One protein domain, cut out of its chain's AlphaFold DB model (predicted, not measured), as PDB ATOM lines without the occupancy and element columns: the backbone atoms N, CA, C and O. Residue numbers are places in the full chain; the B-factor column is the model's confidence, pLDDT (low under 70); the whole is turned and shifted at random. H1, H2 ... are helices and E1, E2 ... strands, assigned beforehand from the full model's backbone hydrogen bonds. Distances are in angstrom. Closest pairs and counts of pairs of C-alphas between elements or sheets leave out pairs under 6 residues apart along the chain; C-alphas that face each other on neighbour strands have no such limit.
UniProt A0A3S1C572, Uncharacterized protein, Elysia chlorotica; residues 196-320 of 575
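AT A GLANCE: This is residues 196 to 320 of the 575 residues of an uncharacterized protein of Elysia chlorotica (UniProt A0A3S1C572). A strongly twisted sheet of four strands forms the core, with helix H1 packed along one face of it and the short helix H2 on the other side. The small strand pair E1 and E3 lies near one end of the sheet, H3 sits at that end near H1, and the long loop of residues 257 to 278 swings out beyond the E6 edge. The printed part has 125 residues, with E1, E2, E3, E4, E5, H1, E6, H2 and H3 along the chain; the sheet's order is E2, E5, E4, E6, antiparallel throughout. The class is mixed, helices and strands, with 60 residues in named elements, under half. The whole is compact, with a radius of gyration of the C-alphas of 14.2 A and spans of 43 by 30 by 24 A.

IN THESE COORDINATES: In the sheet, E4 is residues 222 to 230, 26.0 A long, E5 is 237 to 244, 21.4 A, E6 is 279 to 285, 20.2 A, and E2 is 200 to 203. E4 begins at C-alpha 222 (-47.496, -18.973, -24.599). E5 bends by 56 degrees at residue 241. E1 is residues 196 to 198, beginning at C-alpha 196 (-48.408, -10.433, -27.096), and E3 is 214 to 217. H1 is residues 245 to 256, 14.9 A long, H2 is 295 to 298, and H3 is 311 to 319, 12.2 A, ending at C-alpha 319 (-40.320, -28.088, -12.298).

HOW THE PARTS SIT: E4 and E5 form a hairpin, with N 227 and O 239 2.8 A apart. E4 and E6 are antiparallel, with N 226 and O 283 2.9 A apart. E2 and E5 are antiparallel, with N 240 and O 200 2.9 A apart. E1 runs on into E2 at 20 degrees, and its antiparallel neighbour is E3, with N 215 and O 197 2.8 A apart. E5, H1 and E6 form a split strand-helix-strand unit, two strands running the same way with E4 between them, and its crossover is right-handed. H1 is on the sheet at a height of 7.8 A, making two layers, a helix on one face of a sheet; on the local plane it stands at 13 degrees to E4, along the strands. Its closest C-alphas to E6 are those of Thr 256 and Cys 281, 5.1 A apart. H2 is on the sheet at a height of 8.4 A; the C-alphas of Ala 198 in E1 and Lys 298 in H2 are 5.4 A apart. H3 is not on the sheet; it is close to H1 but not clearly touching, with the C-alphas of Trp 249 and Met 311 6.9 A apart. In H1 and H3 every O i to N i+4 pair is within hydrogen-bond range; H2 is too short for such a pair.

THE WHOLE: The C-alphas farthest apart are those of Val 206 and Asp 320, 45.2 A. The printed part has no cut. The links H1 to E6 and H2 to H3 are long, with 22 and 12 residues. The mean pLDDT of the printed part is 72.0, and 53 residues are under 70, among them 203 to 212, 263 to 277, 288 to 295 and 298 to 312.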
ATOM      1  N   VAL A 196     -48.325 -10.929 -25.713       87.62
ATOM      2  CA  VAL A 196     -48.408 -10.433 -27.096       87.62
ATOM      3  C   VAL A 196     -47.075 -10.669 -27.813       87.62
ATOM      4  O   VAL A 196     -46.042 -10.312 -27.256       87.62
ATOM      5  N   CYS A 197     -47.083 -11.205 -29.034       89.44
ATOM      6  CA  CYS A 197     -45.891 -11.417 -29.872       89.44
ATOM      7  C   CYS A 197     -46.020 -10.685 -31.209       89.44
ATOM      8  O   CYS A 197     -47.132 -10.530 -31.709       89.44
ATOM      9  N   ALA A 198     -44.909 -10.320 -31.854       89.06
ATOM     10  CA  ALA A 198     -44.923 -10.023 -33.288       89.06
ATOM     11  C   ALA A 198     -45.390 -11.255 -34.085       89.06
ATOM     12  O   ALA A 198     -45.033 -12.388 -33.738       89.06
ATOM     13  N   ASN A 199     -46.168 -11.023 -35.142       87.38
ATOM     14  CA  ASN A 199     -46.684 -12.044 -36.046       87.38
ATOM     15  C   ASN A 199     -46.398 -11.648 -37.503       87.38
ATOM     16  O   ASN A 199     -46.880 -10.612 -37.963       87.38
ATOM     17  N   CYS A 200     -45.648 -12.474 -38.228       86.81
ATOM     18  CA  CYS A 200     -45.497 -12.368 -39.678       86.81
ATOM     19  C   CYS A 200     -45.258 -13.755 -40.287       86.81
ATOM     20  O   CYS A 200     -44.502 -14.557 -39.746       86.81
ATOM     21  N   GLU A 201     -45.945 -14.048 -41.393       77.50
ATOM     22  CA  GLU A 201     -46.010 -15.392 -41.994       77.50
ATOM     23  C   GLU A 201     -44.942 -15.620 -43.076       77.50
ATOM     24  O   GLU A 201     -44.556 -16.758 -43.332       77.50
ATOM     25  N   LYS A 202     -44.435 -14.539 -43.682       74.62
ATOM     26  CA  LYS A 202     -43.226 -14.534 -44.511       74.62
ATOM     27  C   LYS A 202     -42.679 -13.113 -44.638       74.62
ATOM     28  O   LYS A 202     -43.445 -12.211 -44.976       74.62
ATOM     29  N   ILE A 203     -41.375 -12.928 -44.449       64.50
ATOM     30  CA  ILE A 203     -40.657 -11.714 -44.864       64.50
ATOM     31  C   ILE A 203     -39.455 -12.110 -45.702       64.50
ATOM     32  O   ILE A 203     -38.497 -12.665 -45.178       64.50
ATOM     33  N   ASP A 204     -39.514 -11.785 -46.990       64.31
ATOM     34  CA  ASP A 204     -38.328 -11.661 -47.832       64.31
ATOM     35  C   ASP A 204     -37.659 -10.313 -47.514       64.31
ATOM     36  O   ASP A 204     -38.365  -9.311 -47.369       64.31
ATOM     37  N   GLN A 205     -36.321 -10.262 -47.435       60.16
ATOM     38  CA  GLN A 205     -35.530  -9.118 -46.917       60.16
ATOM     39  C   GLN A 205     -35.851  -7.721 -47.507       60.16
ATOM     40  O   GLN A 205     -35.412  -6.708 -46.961       60.16
ATOM     41  N   VAL A 206     -36.591  -7.653 -48.617       58.59
ATOM     42  CA  VAL A 206     -36.968  -6.429 -49.337       58.59
ATOM     43  C   VAL A 206     -38.188  -5.716 -48.721       58.59
ATOM     44  O   VAL A 206     -38.261  -4.493 -48.817       58.59
ATOM     45  N   ASP A 207     -39.125  -6.420 -48.062       57.44
ATOM     46  CA  ASP A 207     -40.343  -5.811 -47.473       57.44
ATOM     47  C   ASP A 207     -40.416  -5.952 -45.941       57.44
ATOM     48  O   ASP A 207     -41.316  -6.548 -45.337       57.44
ATOM     49  N   GLN A 208     -39.423  -5.328 -45.310       55.12
ATOM     50  CA  GLN A 208     -39.206  -5.253 -43.861       55.12
ATOM     51  C   GLN A 208     -40.347  -4.550 -43.097       55.12
ATOM     52  O   GLN A 208     -40.386  -4.578 -41.867       55.12
ATOM     53  N   SER A 209     -41.289  -3.909 -43.800       57.12
ATOM     54  CA  SER A 209     -42.371  -3.118 -43.198       57.12
ATOM     55  C   SER A 209     -43.441  -3.961 -42.485       57.12
ATOM     56  O   SER A 209     -44.246  -3.436 -41.712       57.12
ATOM     57  N   SER A 210     -43.452  -5.270 -42.738       60.16
ATOM     58  CA  SER A 210     -44.604  -6.144 -42.510       60.16
ATOM     59  C   SER A 210     -44.684  -6.803 -41.121       60.16
ATOM     60  O   SER A 210     -45.798  -7.033 -40.649       60.16
ATOM     61  N   CYS A 211     -43.579  -7.027 -40.386       69.44
ATOM     62  CA  CYS A 211     -43.641  -7.655 -39.043       69.44
ATOM     63  C   CYS A 211     -44.065  -6.715 -37.893       69.44
ATOM     64  O   CYS A 211     -43.875  -7.026 -36.716       69.44
ATOM     65  N   GLY A 212     -44.643  -5.548 -38.194       65.75
ATOM     66  CA  GLY A 212     -45.085  -4.587 -37.177       65.75
ATOM     67  C   GLY A 212     -46.317  -5.019 -36.364       65.75
ATOM     68  O   GLY A 212     -46.641  -4.375 -35.365       65.75
ATOM     69  N   ALA A 213     -47.024  -6.074 -36.782       79.62
ATOM     70  CA  ALA A 213     -48.292  -6.496 -36.193       79.62
ATOM     71  C   ALA A 213     -48.107  -7.393 -34.955       79.62
ATOM     72  O   ALA A 213     -47.744  -8.565 -35.059       79.62
ATOM     73  N   SER A 214     -48.429  -6.858 -33.776       85.50
ATOM     74  CA  SER A 214     -48.461  -7.620 -32.525       85.50
ATOM     75  C   SER A 214     -49.798  -8.359 -32.339       85.50
ATOM     76  O   SER A 214     -50.861  -7.744 -32.421       85.50
ATOM     77  N   PHE A 215     -49.757  -9.658 -32.033       86.19
ATOM     78  CA  PHE A 215     -50.916 -10.521 -31.765       86.19
ATOM     79  C   PHE A 215     -50.896 -11.071 -30.338       86.19
ATOM     80  O   PHE A 215     -49.853 -11.487 -29.840       86.19
ATOM     81  N   VAL A 216     -52.065 -11.112 -29.691       88.69
ATOM     82  CA  VAL A 216     -52.229 -11.698 -28.354       88.69
ATOM     83  C   VAL A 216     -52.251 -13.223 -28.457       88.69
ATOM     84  O   VAL A 216     -53.102 -13.792 -29.138       88.69
ATOM     85  N   CYS A 217     -51.332 -13.873 -27.755       87.56
ATOM     86  CA  CYS A 217     -51.239 -15.318 -27.637       87.56
ATOM     87  C   CYS A 217     -52.050 -15.816 -26.437       87.56
ATOM     88  O   CYS A 217     -51.974 -15.266 -25.336       87.56
ATOM     89  N   TYR A 218     -52.784 -16.907 -26.638       83.56
ATOM     90  CA  TYR A 218     -53.609 -17.548 -25.616       83.56
ATOM     91  C   TYR A 218     -53.063 -18.946 -25.311       83.56
ATOM     92  O   TYR A 218     -52.710 -19.689 -26.222       83.56
ATOM     93  N   GLY A 219     -52.989 -19.312 -24.031       81.06
ATOM     94  CA  GLY A 219     -52.481 -20.613 -23.590       81.06
ATOM     95  C   GLY A 219     -52.064 -20.603 -22.121       81.06
ATOM     96  O   GLY A 219     -52.054 -19.558 -21.477       81.06
ATOM     97  N   SER A 220     -51.705 -21.769 -21.580       71.44
ATOM     98  CA  SER A 220     -51.265 -21.916 -20.180       71.44
ATOM     99  C   SER A 220     -49.827 -21.434 -19.932       71.44
ATOM    100  O   SER A 220     -49.503 -21.038 -18.813       71.44
ATOM    101  N   ARG A 221     -48.982 -21.455 -20.972       75.38
ATOM    102  CA  ARG A 221     -47.755 -20.656 -21.151       75.38
ATOM    103  C   ARG A 221     -47.528 -20.449 -22.657       75.38
ATOM    104  O   ARG A 221     -47.020 -21.368 -23.301       75.38
ATOM    105  N   PRO A 222     -47.927 -19.315 -23.250       84.69
ATOM    106  CA  PRO A 222     -47.496 -18.973 -24.599       84.69
ATOM    107  C   PRO A 222     -46.014 -18.553 -24.602       84.69
ATOM    108  O   PRO A 222     -45.524 -17.964 -23.638       84.69
ATOM    109  N   LEU A 223     -45.320 -18.823 -25.706       89.62
ATOM    110  CA  LEU A 223     -43.986 -18.311 -26.030       89.62
ATOM    111  C   LEU A 223     -44.024 -17.577 -27.377       89.62
ATOM    112  O   LEU A 223     -44.879 -17.862 -28.219       89.62
ATOM    113  N   CYS A 224     -43.111 -16.626 -27.572       91.75
ATOM    114  CA  CYS A 224     -42.933 -15.958 -28.856       91.75
ATOM    115  C   CYS A 224     -41.838 -16.698 -29.608       91.75
ATOM    116  O   CYS A 224     -40.708 -16.765 -29.122       91.75
ATOM    117  N   MET A 225     -42.164 -17.245 -30.775       91.00
ATOM    118  CA  MET A 225     -41.194 -17.909 -31.636       91.00
ATOM    119  C   MET A 225     -40.851 -17.025 -32.831       91.00
ATOM    120  O   MET A 225     -41.745 -16.466 -33.473       91.00
ATOM    121  N   THR A 226     -39.561 -16.959 -33.142       90.94
ATOM    122  CA  THR A 226     -39.039 -16.535 -34.442       90.94
ATOM    123  C   THR A 226     -38.397 -17.744 -35.109       90.94
ATOM    124  O   THR A 226     -37.672 -18.502 -34.467       90.94
ATOM    125  N   SER A 227     -38.686 -17.951 -36.386       89.31
ATOM    126  CA  SER A 227     -38.089 -18.988 -37.226       89.31
ATOM    127  C   SER A 227     -37.449 -18.333 -38.441       89.31
ATOM    128  O   SER A 227     -38.108 -17.563 -39.139       89.31
ATOM    129  N   PHE A 228     -36.178 -18.638 -38.670       87.81
ATOM    130  CA  PHE A 228     -35.404 -18.167 -39.813       87.81
ATOM    131  C   PHE A 228     -35.170 -19.322 -40.775       87.81
ATOM    132  O   PHE A 228     -34.813 -20.408 -40.325       87.81
ATOM    133  N   PHE A 229     -35.336 -19.079 -42.069       87.00
ATOM    134  CA  PHE A 229     -35.119 -20.055 -43.133       87.00
ATOM    135  C   PHE A 229     -34.205 -19.415 -44.181       87.00
ATOM    136  O   PHE A 229     -34.560 -18.358 -44.700       87.00
ATOM    137  N   ASP A 230     -33.066 -20.026 -44.510       82.81
ATOM    138  CA  ASP A 230     -32.246 -19.622 -45.667       82.81
ATOM    139  C   ASP A 230     -32.341 -20.700 -46.755       82.81
ATOM    140  O   ASP A 230     -32.233 -21.900 -46.475       82.81
ATOM    141  N   ASP A 231     -32.552 -20.279 -48.001       80.25
ATOM    142  CA  ASP A 231     -32.572 -21.153 -49.176       80.25
ATOM    143  C   ASP A 231     -31.177 -21.362 -49.799       80.25
ATOM    144  O   ASP A 231     -31.049 -22.107 -50.777       80.25
ATOM    145  N   GLY A 232     -30.140 -20.733 -49.231       76.06
ATOM    146  CA  GLY A 232     -28.762 -20.746 -49.726       76.06
ATOM    147  C   GLY A 232     -28.519 -19.776 -50.886       76.06
ATOM    148  O   GLY A 232     -27.556 -19.947 -51.635       76.06
ATOM    149  N   LYS A 233     -29.412 -18.796 -51.090       75.38
ATOM    150  CA  LYS A 233     -29.295 -17.734 -52.107       75.38
ATOM    151  C   LYS A 233     -29.466 -16.336 -51.513       75.38
ATOM    152  O   LYS A 233     -29.914 -15.424 -52.205       75.38
ATOM    153  N   GLN A 234     -29.126 -16.170 -50.232       67.88
ATOM    154  CA  GLN A 234     -29.312 -14.928 -49.469       67.88
ATOM    155  C   GLN A 234     -30.794 -14.537 -49.275       67.88
ATOM    156  O   GLN A 234     -31.098 -13.413 -48.871       67.88
ATOM    157  N   HIS A 235     -31.747 -15.446 -49.520       76.00
ATOM    158  CA  HIS A 235     -33.173 -15.212 -49.271       76.00
ATOM    159  C   HIS A 235     -33.581 -15.681 -47.873       76.00
ATOM    160  O   HIS A 235     -34.399 -16.591 -47.715       76.00
ATOM    161  N   LEU A 236     -33.043 -15.005 -46.853       78.38
ATOM    162  CA  LEU A 236     -33.484 -15.191 -45.474       78.38
ATOM    163  C   LEU A 236     -34.978 -14.850 -45.361       78.38
ATOM    164  O   LEU A 236     -35.372 -13.690 -45.486       78.38
ATOM    165  N   THR A 237     -35.794 -15.872 -45.118       85.50
ATOM    166  CA  THR A 237     -37.208 -15.753 -44.771       85.50
ATOM    167  C   THR A 237     -37.349 -15.738 -43.254       85.50
ATOM    168  O   THR A 237     -36.946 -16.688 -42.582       85.50
ATOM    169  N   GLU A 238     -37.966 -14.691 -42.705       86.38
ATOM    170  CA  GLU A 238     -38.330 -14.625 -41.285       86.38
ATOM    171  C   GLU A 238     -39.828 -14.927 -41.087       86.38
ATOM    172  O   GLU A 238     -40.681 -14.405 -41.812       86.38
ATOM    173  N   ILE A 239     -40.150 -15.767 -40.095       89.69
ATOM    174  CA  ILE A 239     -41.516 -16.078 -39.644       89.69
ATOM    175  C   ILE A 239     -41.605 -15.865 -38.132       89.69
ATOM    176  O   ILE A 239     -40.775 -16.379 -37.379       89.69
ATOM    177  N   LYS A 240     -42.634 -15.156 -37.659       91.38
ATOM    178  CA  LYS A 240     -42.885 -14.911 -36.226       91.38
ATOM    179  C   LYS A 240     -44.298 -15.283 -35.852       91.38
ATOM    180  O   LYS A 240     -45.219 -14.958 -36.593       91.38
ATOM    181  N   ARG A 241     -44.473 -15.931 -34.698       91.19
ATOM    182  CA  ARG A 241     -45.796 -16.310 -34.182       91.19
ATOM    183  C   ARG A 241     -45.788 -16.661 -32.697       91.19
ATOM    184  O   ARG A 241     -44.743 -16.861 -32.081       91.19
ATOM    185  N   CYS A 242     -46.992 -16.805 -32.152       92.19
ATOM    186  CA  CYS A 242     -47.225 -17.563 -30.929       92.19
ATOM    187  C   CYS A 242     -46.795 -19.030 -31.111       92.19
ATOM    188  O   CYS A 242     -47.038 -19.629 -32.165       92.19
ATOM    189  N   ALA A 243     -46.222 -19.614 -30.063       91.12
ATOM    190  CA  ALA A 243     -45.910 -21.036 -29.972       91.12
ATOM    191  C   ALA A 243     -46.194 -21.575 -28.560       91.12
ATOM    192  O   ALA A 243     -46.207 -20.827 -27.575       91.12
ATOM    193  N   ALA A 244     -46.417 -22.884 -28.449       90.44
ATOM    194  CA  ALA A 244     -46.522 -23.567 -27.159       90.44
ATOM    195  C   ALA A 244     -45.130 -23.920 -26.598       90.44
ATOM    196  O   ALA A 244     -44.183 -24.117 -27.357       90.44
ATOM    197  N   VAL A 245     -44.998 -24.091 -25.274       86.25
ATOM    198  CA  VAL A 245     -43.726 -24.539 -24.656       86.25
ATOM    199  C   VAL A 245     -43.245 -25.877 -25.230       86.25
ATOM    200  O   VAL A 245     -42.046 -26.045 -25.434       86.25
ATOM    201  N   SER A 246     -44.156 -26.812 -25.517       86.56
ATOM    202  CA  SER A 246     -43.847 -28.095 -26.162       86.56
ATOM    203  C   SER A 246     -43.359 -27.925 -27.601       86.56
ATOM    204  O   SER A 246     -42.348 -28.503 -27.969       86.56
ATOM    205  N   GLU A 247     -44.026 -27.087 -28.391       89.25
ATOM    206  CA  GLU A 247     -43.656 -26.806 -29.782       89.25
ATOM    207  C   GLU A 247     -42.279 -26.132 -29.882       89.25
ATOM    208  O   GLU A 247     -41.411 -26.592 -30.622       89.25
ATOM    209  N   CYS A 248     -42.047 -25.096 -29.069       88.81
ATOM    210  CA  CYS A 248     -40.735 -24.473 -28.914       88.81
ATOM    211  C   CYS A 248     -39.668 -25.473 -28.461       88.81
ATOM    212  O   CYS A 248     -38.528 -25.396 -28.911       88.81
ATOM    213  N   TRP A 249     -40.010 -26.399 -27.558       86.06
ATOM    214  CA  TRP A 249     -39.078 -27.427 -27.106       86.06
ATOM    215  C   TRP A 249     -38.718 -28.382 -28.243       86.06
ATOM    216  O   TRP A 249     -37.538 -28.643 -28.457       86.06
ATOM    217  N   ASP A 250     -39.705 -28.877 -28.989       85.56
ATOM    218  CA  ASP A 250     -39.482 -29.851 -30.053       85.56
ATOM    219  C   ASP A 250     -38.704 -29.251 -31.235       85.56
ATOM    220  O   ASP A 250     -37.741 -29.871 -31.688       85.56
ATOM    221  N   LEU A 251     -39.037 -28.038 -31.690       86.50
ATOM    222  CA  LEU A 251     -38.314 -27.357 -32.778       86.50
ATOM    223  C   LEU A 251     -36.902 -26.915 -32.360       86.50
ATOM    224  O   LEU A 251     -35.944 -27.010 -33.136       86.50
ATOM    225  N   TRP A 252     -36.727 -26.470 -31.111       84.19
ATOM    226  CA  TRP A 252     -35.393 -26.143 -30.616       84.19
ATOM    227  C   TRP A 252     -34.536 -27.399 -30.433       84.19
ATOM    228  O   TRP A 252     -33.400 -27.436 -30.894       84.19
ATOM    229  N   TYR A 253     -35.058 -28.450 -29.796       79.31
ATOM    230  CA  TYR A 253     -34.274 -29.631 -29.429       79.31
ATOM    231  C   TYR A 253     -33.954 -30.539 -30.625       79.31
ATOM    232  O   TYR A 253     -32.841 -31.058 -30.698       79.31
ATOM    233  N   ASN A 254     -34.911 -30.762 -31.533       81.19
ATOM    234  CA  ASN A 254     -34.744 -31.713 -32.638       81.19
ATOM    235  C   ASN A 254     -34.103 -31.095 -33.888       81.19
ATOM    236  O   ASN A 254     -33.552 -31.842 -34.692       81.19
ATOM    237  N   GLU A 255     -34.177 -29.771 -34.065       83.00
ATOM    238  CA  GLU A 255     -33.773 -29.113 -35.319       83.00
ATOM    239  C   GLU A 255     -32.721 -28.025 -35.076       83.00
ATOM    240  O   GLU A 255     -31.607 -28.115 -35.584       83.00
ATOM    241  N   THR A 256     -33.026 -27.044 -34.223       81.31
ATOM    242  CA  THR A 256     -32.140 -25.883 -33.988       81.31
ATOM    243  C   THR A 256     -30.853 -26.276 -33.256       81.31
ATOM    244  O   THR A 256     -29.758 -25.931 -33.677       81.31
ATOM    245  N   ARG A 257     -30.953 -27.060 -32.177       78.38
ATOM    246  CA  ARG A 257     -29.815 -27.491 -31.346       78.38
ATOM    247  C   ARG A 257     -28.843 -28.424 -32.079       78.38
ATOM    248  O   ARG A 257     -27.688 -28.536 -31.675       78.38
ATOM    249  N   LEU A 258     -29.309 -29.131 -33.109       80.19
ATOM    250  CA  LEU A 258     -28.474 -30.043 -33.895       80.19
ATOM    251  C   LEU A 258     -27.713 -29.328 -35.028       80.19
ATOM    252  O   LEU A 258     -26.846 -29.948 -35.642       80.19
ATOM    253  N   ARG A 259     -28.011 -28.046 -35.275       77.88
ATOM    254  CA  ARG A 259     -27.339 -27.162 -36.234       77.88
ATOM    255  C   ARG A 259     -26.359 -26.228 -35.502       77.88
ATOM    256  O   ARG A 259     -26.818 -25.328 -34.800       77.88
ATOM    257  N   PRO A 260     -25.025 -26.403 -35.624       76.06
ATOM    258  CA  PRO A 260     -24.042 -25.472 -35.051       76.06
ATOM    259  C   PRO A 260     -24.208 -24.040 -35.583       76.06
ATOM    260  O   PRO A 260     -24.075 -23.077 -34.835       76.06
ATOM    261  N   ASP A 261     -24.595 -23.928 -36.851       75.31
ATOM    262  CA  ASP A 261     -25.028 -22.723 -37.561       75.31
ATOM    263  C   ASP A 261     -26.189 -21.982 -36.865       75.31
ATOM    264  O   ASP A 261     -26.235 -20.756 -36.889       75.31
ATOM    265  N   CYS A 262     -27.068 -22.692 -36.150       76.06
ATOM    266  CA  CYS A 262     -28.137 -22.098 -35.338       76.06
ATOM    267  C   CYS A 262     -27.759 -21.869 -33.855       76.06
ATOM    268  O   CYS A 262     -28.639 -21.588 -33.036       76.06
ATOM    269  N   MET A 263     -26.491 -22.050 -33.463       66.12
ATOM    270  CA  MET A 263     -26.028 -21.829 -32.081       66.12
ATOM    271  C   MET A 263     -25.253 -20.514 -31.907       66.12
ATOM    272  O   MET A 263     -25.232 -19.983 -30.796       66.12
ATOM    273  N   GLY A 264     -24.691 -19.970 -32.992       60.69
ATOM    274  CA  GLY A 264     -23.889 -18.744 -32.991       60.69
ATOM    275  C   GLY A 264     -22.490 -18.917 -32.389       60.69
ATOM    276  O   GLY A 264     -22.180 -19.911 -31.726       60.69
ATOM    277  N   ASP A 265     -21.640 -17.920 -32.627       53.38
ATOM    278  CA  ASP A 265     -20.234 -17.937 -32.206       53.38
ATOM    279  C   ASP A 265     -20.070 -17.573 -30.718       53.38
ATOM    280  O   ASP A 265     -21.041 -17.366 -29.987       53.38
ATOM    281  N   ILE A 266     -18.829 -17.481 -30.225       44.00
ATOM    282  CA  ILE A 266     -18.554 -17.366 -28.782       44.00
ATOM    283  C   ILE A 266     -19.102 -16.074 -28.137       44.00
ATOM    284  O   ILE A 266     -19.401 -16.067 -26.941       44.00
ATOM    285  N   ASP A 267     -19.348 -15.017 -28.916       50.06
ATOM    286  CA  ASP A 267     -20.022 -13.783 -28.472       50.06
ATOM    287  C   ASP A 267     -21.567 -13.901 -28.405       50.06
ATOM    288  O   ASP A 267     -22.254 -13.089 -27.764       50.06
ATOM    289  N   HIS A 268     -22.105 -15.009 -28.924       47.72
ATOM    290  CA  HIS A 268     -23.523 -15.375 -29.005       47.72
ATOM    291  C   HIS A 268     -24.354 -14.415 -29.869       47.72
ATOM    292  O   HIS A 268     -25.465 -14.036 -29.483       47.72
ATOM    293  N   ASP A 269     -23.812 -14.015 -31.019       49.38
ATOM    294  CA  ASP A 269     -24.604 -13.413 -32.090       49.38
ATOM    295  C   ASP A 269     -25.088 -14.541 -33.026       49.38
ATOM    296  O   ASP A 269     -24.258 -15.305 -33.525       49.38
ATOM    297  N   PRO A 270     -26.405 -14.722 -33.241       49.72
ATOM    298  CA  PRO A 270     -26.966 -15.864 -33.976       49.72
ATOM    299  C   PRO A 270     -26.855 -15.707 -35.508       49.72
ATOM    300  O   PRO A 270     -27.763 -16.098 -36.242       49.72
ATOM    301  N   PHE A 271     -25.770 -15.082 -35.982       51.41
ATOM    302  CA  PHE A 271     -25.620 -14.560 -37.345       51.41
ATOM    303  C   PHE A 271     -24.286 -14.876 -38.029       51.41
ATOM    304  O   PHE A 271     -24.069 -14.419 -39.148       51.41
ATOM    305  N   SER A 272     -23.451 -15.754 -37.466       51.56
ATOM    306  CA  SER A 272     -22.364 -16.428 -38.206       51.56
ATOM    307  C   SER A 272     -22.883 -17.457 -39.237       51.56
ATOM    308  O   SER A 272     -22.203 -18.410 -39.618       51.56
ATOM    309  N   TRP A 273     -24.113 -17.264 -39.722       55.81
ATOM    310  CA  TRP A 273     -24.737 -18.075 -40.750       55.81
ATOM    311  C   TRP A 273     -24.174 -17.670 -42.116       55.81
ATOM    312  O   TRP A 273     -24.660 -16.754 -42.780       55.81
ATOM    313  N   GLU A 274     -23.127 -18.373 -42.544       55.53
ATOM    314  CA  GLU A 274     -22.638 -18.315 -43.923       55.53
ATOM    315  C   GLU A 274     -23.800 -18.557 -44.905       55.53
ATOM    316  O   GLU A 274     -24.352 -19.659 -44.960       55.53
ATOM    317  N   SER A 275     -24.127 -17.548 -45.721       52.31
ATOM    318  CA  SER A 275     -25.260 -17.540 -46.680       52.31
ATOM    319  C   SER A 275     -25.217 -18.597 -47.806       52.31
ATOM    320  O   SER A 275     -26.001 -18.559 -48.753       52.31
ATOM    321  N   THR A 276     -24.287 -19.547 -47.714       53.75
ATOM    322  CA  THR A 276     -24.115 -20.720 -48.579       53.75
ATOM    323  C   THR A 276     -24.812 -21.974 -48.032       53.75
ATOM    324  O   THR A 276     -24.968 -22.955 -48.764       53.75
ATOM    325  N   LYS A 277     -25.226 -21.976 -46.756       59.47
ATOM    326  CA  LYS A 277     -25.808 -23.132 -46.051       59.47
ATOM    327  C   LYS A 277     -27.320 -22.964 -45.896       59.47
ATOM    328  O   LYS A 277     -27.765 -22.149 -45.098       59.47
ATOM    329  N   SER A 278     -28.126 -23.753 -46.603       72.94
ATOM    330  CA  SER A 278     -29.582 -23.747 -46.403       72.94
ATOM    331  C   SER A 278     -29.993 -24.474 -45.114       72.94
ATOM    332  O   SER A 278     -29.427 -25.510 -44.756       72.94
ATOM    333  N   GLY A 279     -30.982 -23.935 -44.397       79.94
ATOM    334  CA  GLY A 279     -31.322 -24.396 -43.046       79.94
ATOM    335  C   GLY A 279     -32.509 -23.668 -42.415       79.94
ATOM    336  O   GLY A 279     -33.068 -22.747 -43.007       79.94
ATOM    337  N   GLU A 280     -32.891 -24.104 -41.208       86.69
ATOM    338  CA  GLU A 280     -34.021 -23.559 -40.438       86.69
ATOM    339  C   GLU A 280     -33.646 -23.425 -38.943       86.69
ATOM    340  O   GLU A 280     -33.306 -24.417 -38.290       86.69
ATOM    341  N   CYS A 281     -33.696 -22.213 -38.385       87.81
ATOM    342  CA  CYS A 281     -33.330 -21.940 -36.989       87.81
ATOM    343  C   CYS A 281     -34.526 -21.386 -36.205       87.81
ATOM    344  O   CYS A 281     -35.066 -20.337 -36.562       87.81
ATOM    345  N   HIS A 282     -34.920 -22.054 -35.114       90.12
ATOM    346  CA  HIS A 282     -36.088 -21.693 -34.306       90.12
ATOM    347  C   HIS A 282     -35.676 -21.198 -32.916       90.12
ATOM    348  O   HIS A 282     -35.153 -21.945 -32.084       90.12
ATOM    349  N   TYR A 283     -35.972 -19.932 -32.638       89.00
ATOM    350  CA  TYR A 283     -35.680 -19.275 -31.370       89.00
ATOM    351  C   TYR A 283     -36.980 -18.938 -30.651       89.00
ATOM    352  O   TYR A 283     -37.865 -18.307 -31.232       89.00
ATOM    353  N   CYS A 284     -37.081 -19.308 -29.374       90.06
ATOM    354  CA  CYS A 284     -38.213 -18.936 -28.533       90.06
ATOM    355  C   CYS A 284     -37.792 -18.010 -27.393       90.06
ATOM    356  O   CYS A 284     -36.794 -18.238 -26.705       90.06
ATOM    357  N   CYS A 285     -38.588 -16.968 -27.182       86.88
ATOM    358  CA  CYS A 285     -38.422 -16.014 -26.099       86.88
ATOM    359  C   CYS A 285     -39.691 -15.911 -25.245       86.88
ATOM    360  O   CYS A 285     -40.809 -16.217 -25.677       86.88
ATOM    361  N   HIS A 286     -39.493 -15.487 -24.002       83.94
ATOM    362  CA  HIS A 286     -40.542 -15.181 -23.040       83.94
ATOM    363  C   HIS A 286     -40.183 -13.855 -22.386       83.94
ATOM    364  O   HIS A 286     -39.025 -13.645 -22.016       83.94
ATOM    365  N   THR A 287     -41.145 -12.952 -22.246       72.62
ATOM    366  CA  THR A 287     -40.881 -11.645 -21.643       72.62
ATOM    367  C   THR A 287     -41.131 -11.662 -20.143       72.62
ATOM    368  O   THR A 287     -42.152 -12.205 -19.718       72.62
ATOM    369  N   PRO A 288     -40.244 -11.055 -19.337       59.94
ATOM    370  CA  PRO A 288     -40.479 -10.902 -17.911       59.94
ATOM    371  C   PRO A 288     -41.690  -9.994 -17.655       59.94
ATOM    372  O   PRO A 288     -42.045  -9.139 -18.472       59.94
ATOM    373  N   GLU A 289     -42.311 -10.180 -16.493       57.06
ATOM    374  CA  GLU A 289     -43.462  -9.401 -16.036       57.06
ATOM    375  C   GLU A 289     -43.159  -7.887 -16.071       57.06
ATOM    376  O   GLU A 289     -42.244  -7.410 -15.401       57.06
ATOM    377  N   GLY A 290     -43.947  -7.125 -16.840       53.12
ATOM    378  CA  GLY A 290     -43.906  -5.655 -16.869       53.12
ATOM    379  C   GLY A 290     -43.297  -4.999 -18.116       53.12
ATOM    380  O   GLY A 290     -43.396  -3.780 -18.244       53.12
ATOM    381  N   GLU A 291     -42.718  -5.754 -19.054       58.84
ATOM    382  CA  GLU A 291     -42.229  -5.213 -20.336       58.84
ATOM    383  C   GLU A 291     -43.235  -5.429 -21.490       58.84
ATOM    384  O   GLU A 291     -44.079  -6.323 -21.435       58.84
ATOM    385  N   SER A 292     -43.160  -4.615 -22.557       58.00
ATOM    386  CA  SER A 292     -44.022  -4.744 -23.754       58.00
ATOM    387  C   SER A 292     -43.733  -6.063 -24.467       58.00
ATOM    388  O   SER A 292     -42.775  -6.128 -25.227       58.00
ATOM    389  N   SER A 293     -44.519  -7.108 -24.214       59.00
ATOM    390  CA  SER A 293     -44.123  -8.505 -24.460       59.00
ATOM    391  C   SER A 293     -43.701  -8.852 -25.895       59.00
ATOM    392  O   SER A 293     -42.981  -9.818 -26.128       59.00
ATOM    393  N   ASP A 294     -44.106  -8.043 -26.867       60.59
ATOM    394  CA  ASP A 294     -43.692  -8.198 -28.256       60.59
ATOM    395  C   ASP A 294     -42.223  -7.804 -28.510       60.59
ATOM    396  O   ASP A 294     -41.676  -8.140 -29.558       60.59
ATOM    397  N   TRP A 295     -41.539  -7.159 -27.555       65.69
ATOM    398  CA  TRP A 295     -40.150  -6.712 -27.705       65.69
ATOM    399  C   TRP A 295     -39.179  -7.854 -28.005       65.69
ATOM    400  O   TRP A 295     -38.223  -7.644 -28.752       65.69
ATOM    401  N   CYS A 296     -39.404  -9.053 -27.448       74.31
ATOM    402  CA  CYS A 296     -38.414 -10.128 -27.527       74.31
ATOM    403  C   CYS A 296     -38.337 -10.787 -28.907       74.31
ATOM    404  O   CYS A 296     -37.292 -11.348 -29.234       74.31
ATOM    405  N   ASN A 297     -39.393 -10.676 -29.726       78.19
ATOM    406  CA  ASN A 297     -39.376 -11.126 -31.118       78.19
ATOM    407  C   ASN A 297     -39.557  -9.998 -32.156       78.19
ATOM    408  O   ASN A 297     -39.253 -10.216 -33.325       78.19
ATOM    409  N   LYS A 298     -39.963  -8.774 -31.776       68.31
ATOM    410  CA  LYS A 298     -40.101  -7.629 -32.707       68.31
ATOM    411  C   LYS A 298     -38.831  -7.239 -33.461       68.31
ATOM    412  O   LYS A 298     -38.941  -6.685 -34.551       68.31
ATOM    413  N   ALA A 299     -37.650  -7.461 -32.891       60.88
ATOM    414  CA  ALA A 299     -36.402  -7.092 -33.550       60.88
ATOM    415  C   ALA A 299     -36.230  -7.890 -34.859       60.88
ATOM    416  O   ALA A 299     -36.374  -9.110 -34.855       60.88
ATOM    417  N   MET A 300     -35.944  -7.195 -35.969       47.81
ATOM    418  CA  MET A 300     -35.692  -7.788 -37.303       47.81
ATOM    419  C   MET A 300     -34.458  -8.703 -37.319       47.81
ATOM    420  O   MET A 300     -34.332  -9.591 -38.149       47.81
ATOM    421  N   TRP A 301     -33.572  -8.481 -36.354       49.69
ATOM    422  CA  TRP A 301     -32.448  -9.329 -36.017       49.69
ATOM    423  C   TRP A 301     -32.534  -9.574 -34.504       49.69
ATOM    424  O   TRP A 301     -32.675  -8.586 -33.778       49.69
ATOM    425  N   PRO A 302     -32.459 -10.810 -33.974       45.03
ATOM    426  CA  PRO A 302     -32.172 -11.084 -32.562       45.03
ATOM    427  C   PRO A 302     -30.825 -10.512 -32.074       45.03
ATOM    428  O   PRO A 302     -29.917 -11.242 -31.693       45.03
ATOM    429  N   THR A 303     -30.747  -9.183 -31.964       41.62
ATOM    430  CA  THR A 303     -29.765  -8.465 -31.146       41.62
ATOM    431  C   THR A 303     -29.879  -8.978 -29.711       41.62
ATOM    432  O   THR A 303     -30.806  -8.579 -28.997       41.62
ATOM    433  N   LYS A 304     -28.992  -9.909 -29.336       38.31
ATOM    434  CA  LYS A 304     -28.940 -10.682 -28.078       38.31
ATOM    435  C   LYS A 304     -30.119 -10.422 -27.124       38.31
ATOM    436  O   LYS A 304     -29.982  -9.626 -26.185       38.31
ATOM    437  N   PRO A 305     -31.291 -11.056 -27.344       41.75
ATOM    438  CA  PRO A 305     -32.454 -10.819 -26.506       41.75
ATOM    439  C   PRO A 305     -32.101 -11.143 -25.056       41.75
ATOM    440  O   PRO A 305     -31.729 -12.272 -24.738       41.75
ATOM    441  N   ARG A 306     -32.232 -10.158 -24.156       44.28
ATOM    442  CA  ARG A 306     -31.866 -10.306 -22.731       44.28
ATOM    443  C   ARG A 306     -32.612 -11.440 -22.010       44.28
ATOM    444  O   ARG A 306     -32.209 -11.816 -20.917       44.28
ATOM    445  N   ASN A 307     -33.664 -11.969 -22.635       51.12
ATOM    446  CA  ASN A 307     -34.483 -13.086 -22.181       51.12
ATOM    447  C   ASN A 307     -34.716 -14.118 -23.313       51.12
ATOM    448  O   ASN A 307     -35.827 -14.624 -23.485       51.12
ATOM    449  N   LEU A 308     -33.679 -14.430 -24.109       57.47
ATOM    450  CA  LEU A 308     -33.655 -15.691 -24.863       57.47
ATOM    451  C   LEU A 308     -33.790 -16.848 -23.867       57.47
ATOM    452  O   LEU A 308     -33.098 -16.887 -22.847       57.47
ATOM    453  N   VAL A 309     -34.710 -17.771 -24.131       61.09
ATOM    454  CA  VAL A 309     -35.042 -18.820 -23.168       61.09
ATOM    455  C   VAL A 309     -34.080 -19.992 -23.356       61.09
ATOM    456  O   VAL A 309     -34.253 -20.798 -24.264       61.09
ATOM    457  N   ASP A 310     -33.094 -20.123 -22.462       67.56
ATOM    458  CA  ASP A 310     -32.430 -21.411 -22.213       67.56
ATOM    459  C   ASP A 310     -33.523 -22.407 -21.802       67.56
ATOM    460  O   ASP A 310     -34.028 -22.372 -20.674       67.56
ATOM    461  N   MET A 311     -33.949 -23.242 -22.750       69.69
ATOM    462  CA  MET A 311     -35.053 -24.179 -22.565       69.69
ATOM    463  C   MET A 311     -34.740 -25.207 -21.458       69.69
ATOM    464  O   MET A 311     -35.576 -25.356 -20.559       69.69
ATOM    465  N   PRO A 312     -33.555 -25.856 -21.414       69.56
ATOM    466  CA  PRO A 312     -33.116 -26.658 -20.265       69.56
ATOM    467  C   PRO A 312     -33.169 -25.959 -18.893       69.56
ATOM    468  O   PRO A 312     -33.416 -26.621 -17.882       69.56
ATOM    469  N   ASP A 313     -32.922 -24.652 -18.800       70.50
ATOM    470  CA  ASP A 313     -32.998 -23.872 -17.550       70.50
ATOM    471  C   ASP A 313     -34.426 -23.392 -17.226       70.50
ATOM    472  O   ASP A 313     -34.849 -23.382 -16.068       70.50
ATOM    473  N   TYR A 314     -35.219 -23.079 -18.248       70.12
ATOM    474  CA  TYR A 314     -36.642 -22.757 -18.144       70.12
ATOM    475  C   TYR A 314     -37.476 -23.957 -17.687       70.12
ATOM    476  O   TYR A 314     -38.305 -23.826 -16.785       70.12
ATOM    477  N   GLN A 315     -37.199 -25.153 -18.214       66.62
ATOM    478  CA  GLN A 315     -37.834 -26.388 -17.756       66.62
ATOM    479  C   GLN A 315     -37.481 -26.680 -16.287       66.62
ATOM    480  O   GLN A 315     -38.366 -27.034 -15.509       66.62
ATOM    481  N   ARG A 316     -36.230 -26.439 -15.863       72.44
ATOM    482  CA  ARG A 316     -35.828 -26.516 -14.445       72.44
ATOM    483  C   ARG A 316     -36.597 -25.512 -13.573       72.44
ATOM    484  O   ARG A 316     -37.147 -25.915 -12.550       72.44
ATOM    485  N   ARG A 317     -36.722 -24.246 -13.997       71.00
ATOM    486  CA  ARG A 317     -37.538 -23.213 -13.313       71.00
ATOM    487  C   ARG A 317     -39.024 -23.568 -13.195       71.00
ATOM    488  O   ARG A 317     -39.664 -23.133 -12.240       71.00
ATOM    489  N   ILE A 318     -39.567 -24.317 -14.155       62.78
ATOM    490  CA  ILE A 318     -40.963 -24.780 -14.170       62.78
ATOM    491  C   ILE A 318     -41.198 -25.971 -13.231       62.78
ATOM    492  O   ILE A 318     -42.301 -26.105 -12.701       62.78
ATOM    493  N   LEU A 319     -40.198 -26.839 -13.056       61.03
ATOM    494  CA  LEU A 319     -40.320 -28.088 -12.298       61.03
ATOM    495  C   LEU A 319     -39.881 -27.979 -10.824       61.03
ATOM    496  O   LEU A 319     -40.225 -28.862 -10.040       61.03
ATOM    497  N   ASP A 320     -39.162 -26.923 -10.415       58.12
ATOM    498  CA  ASP A 320     -38.882 -26.658  -8.994       58.12
ATOM    499  C   ASP A 320     -40.102 -26.001  -8.302       58.12
ATOM    500  O   ASP A 320     -40.481 -24.885  -8.658       58.12
TER     501      ASP A 320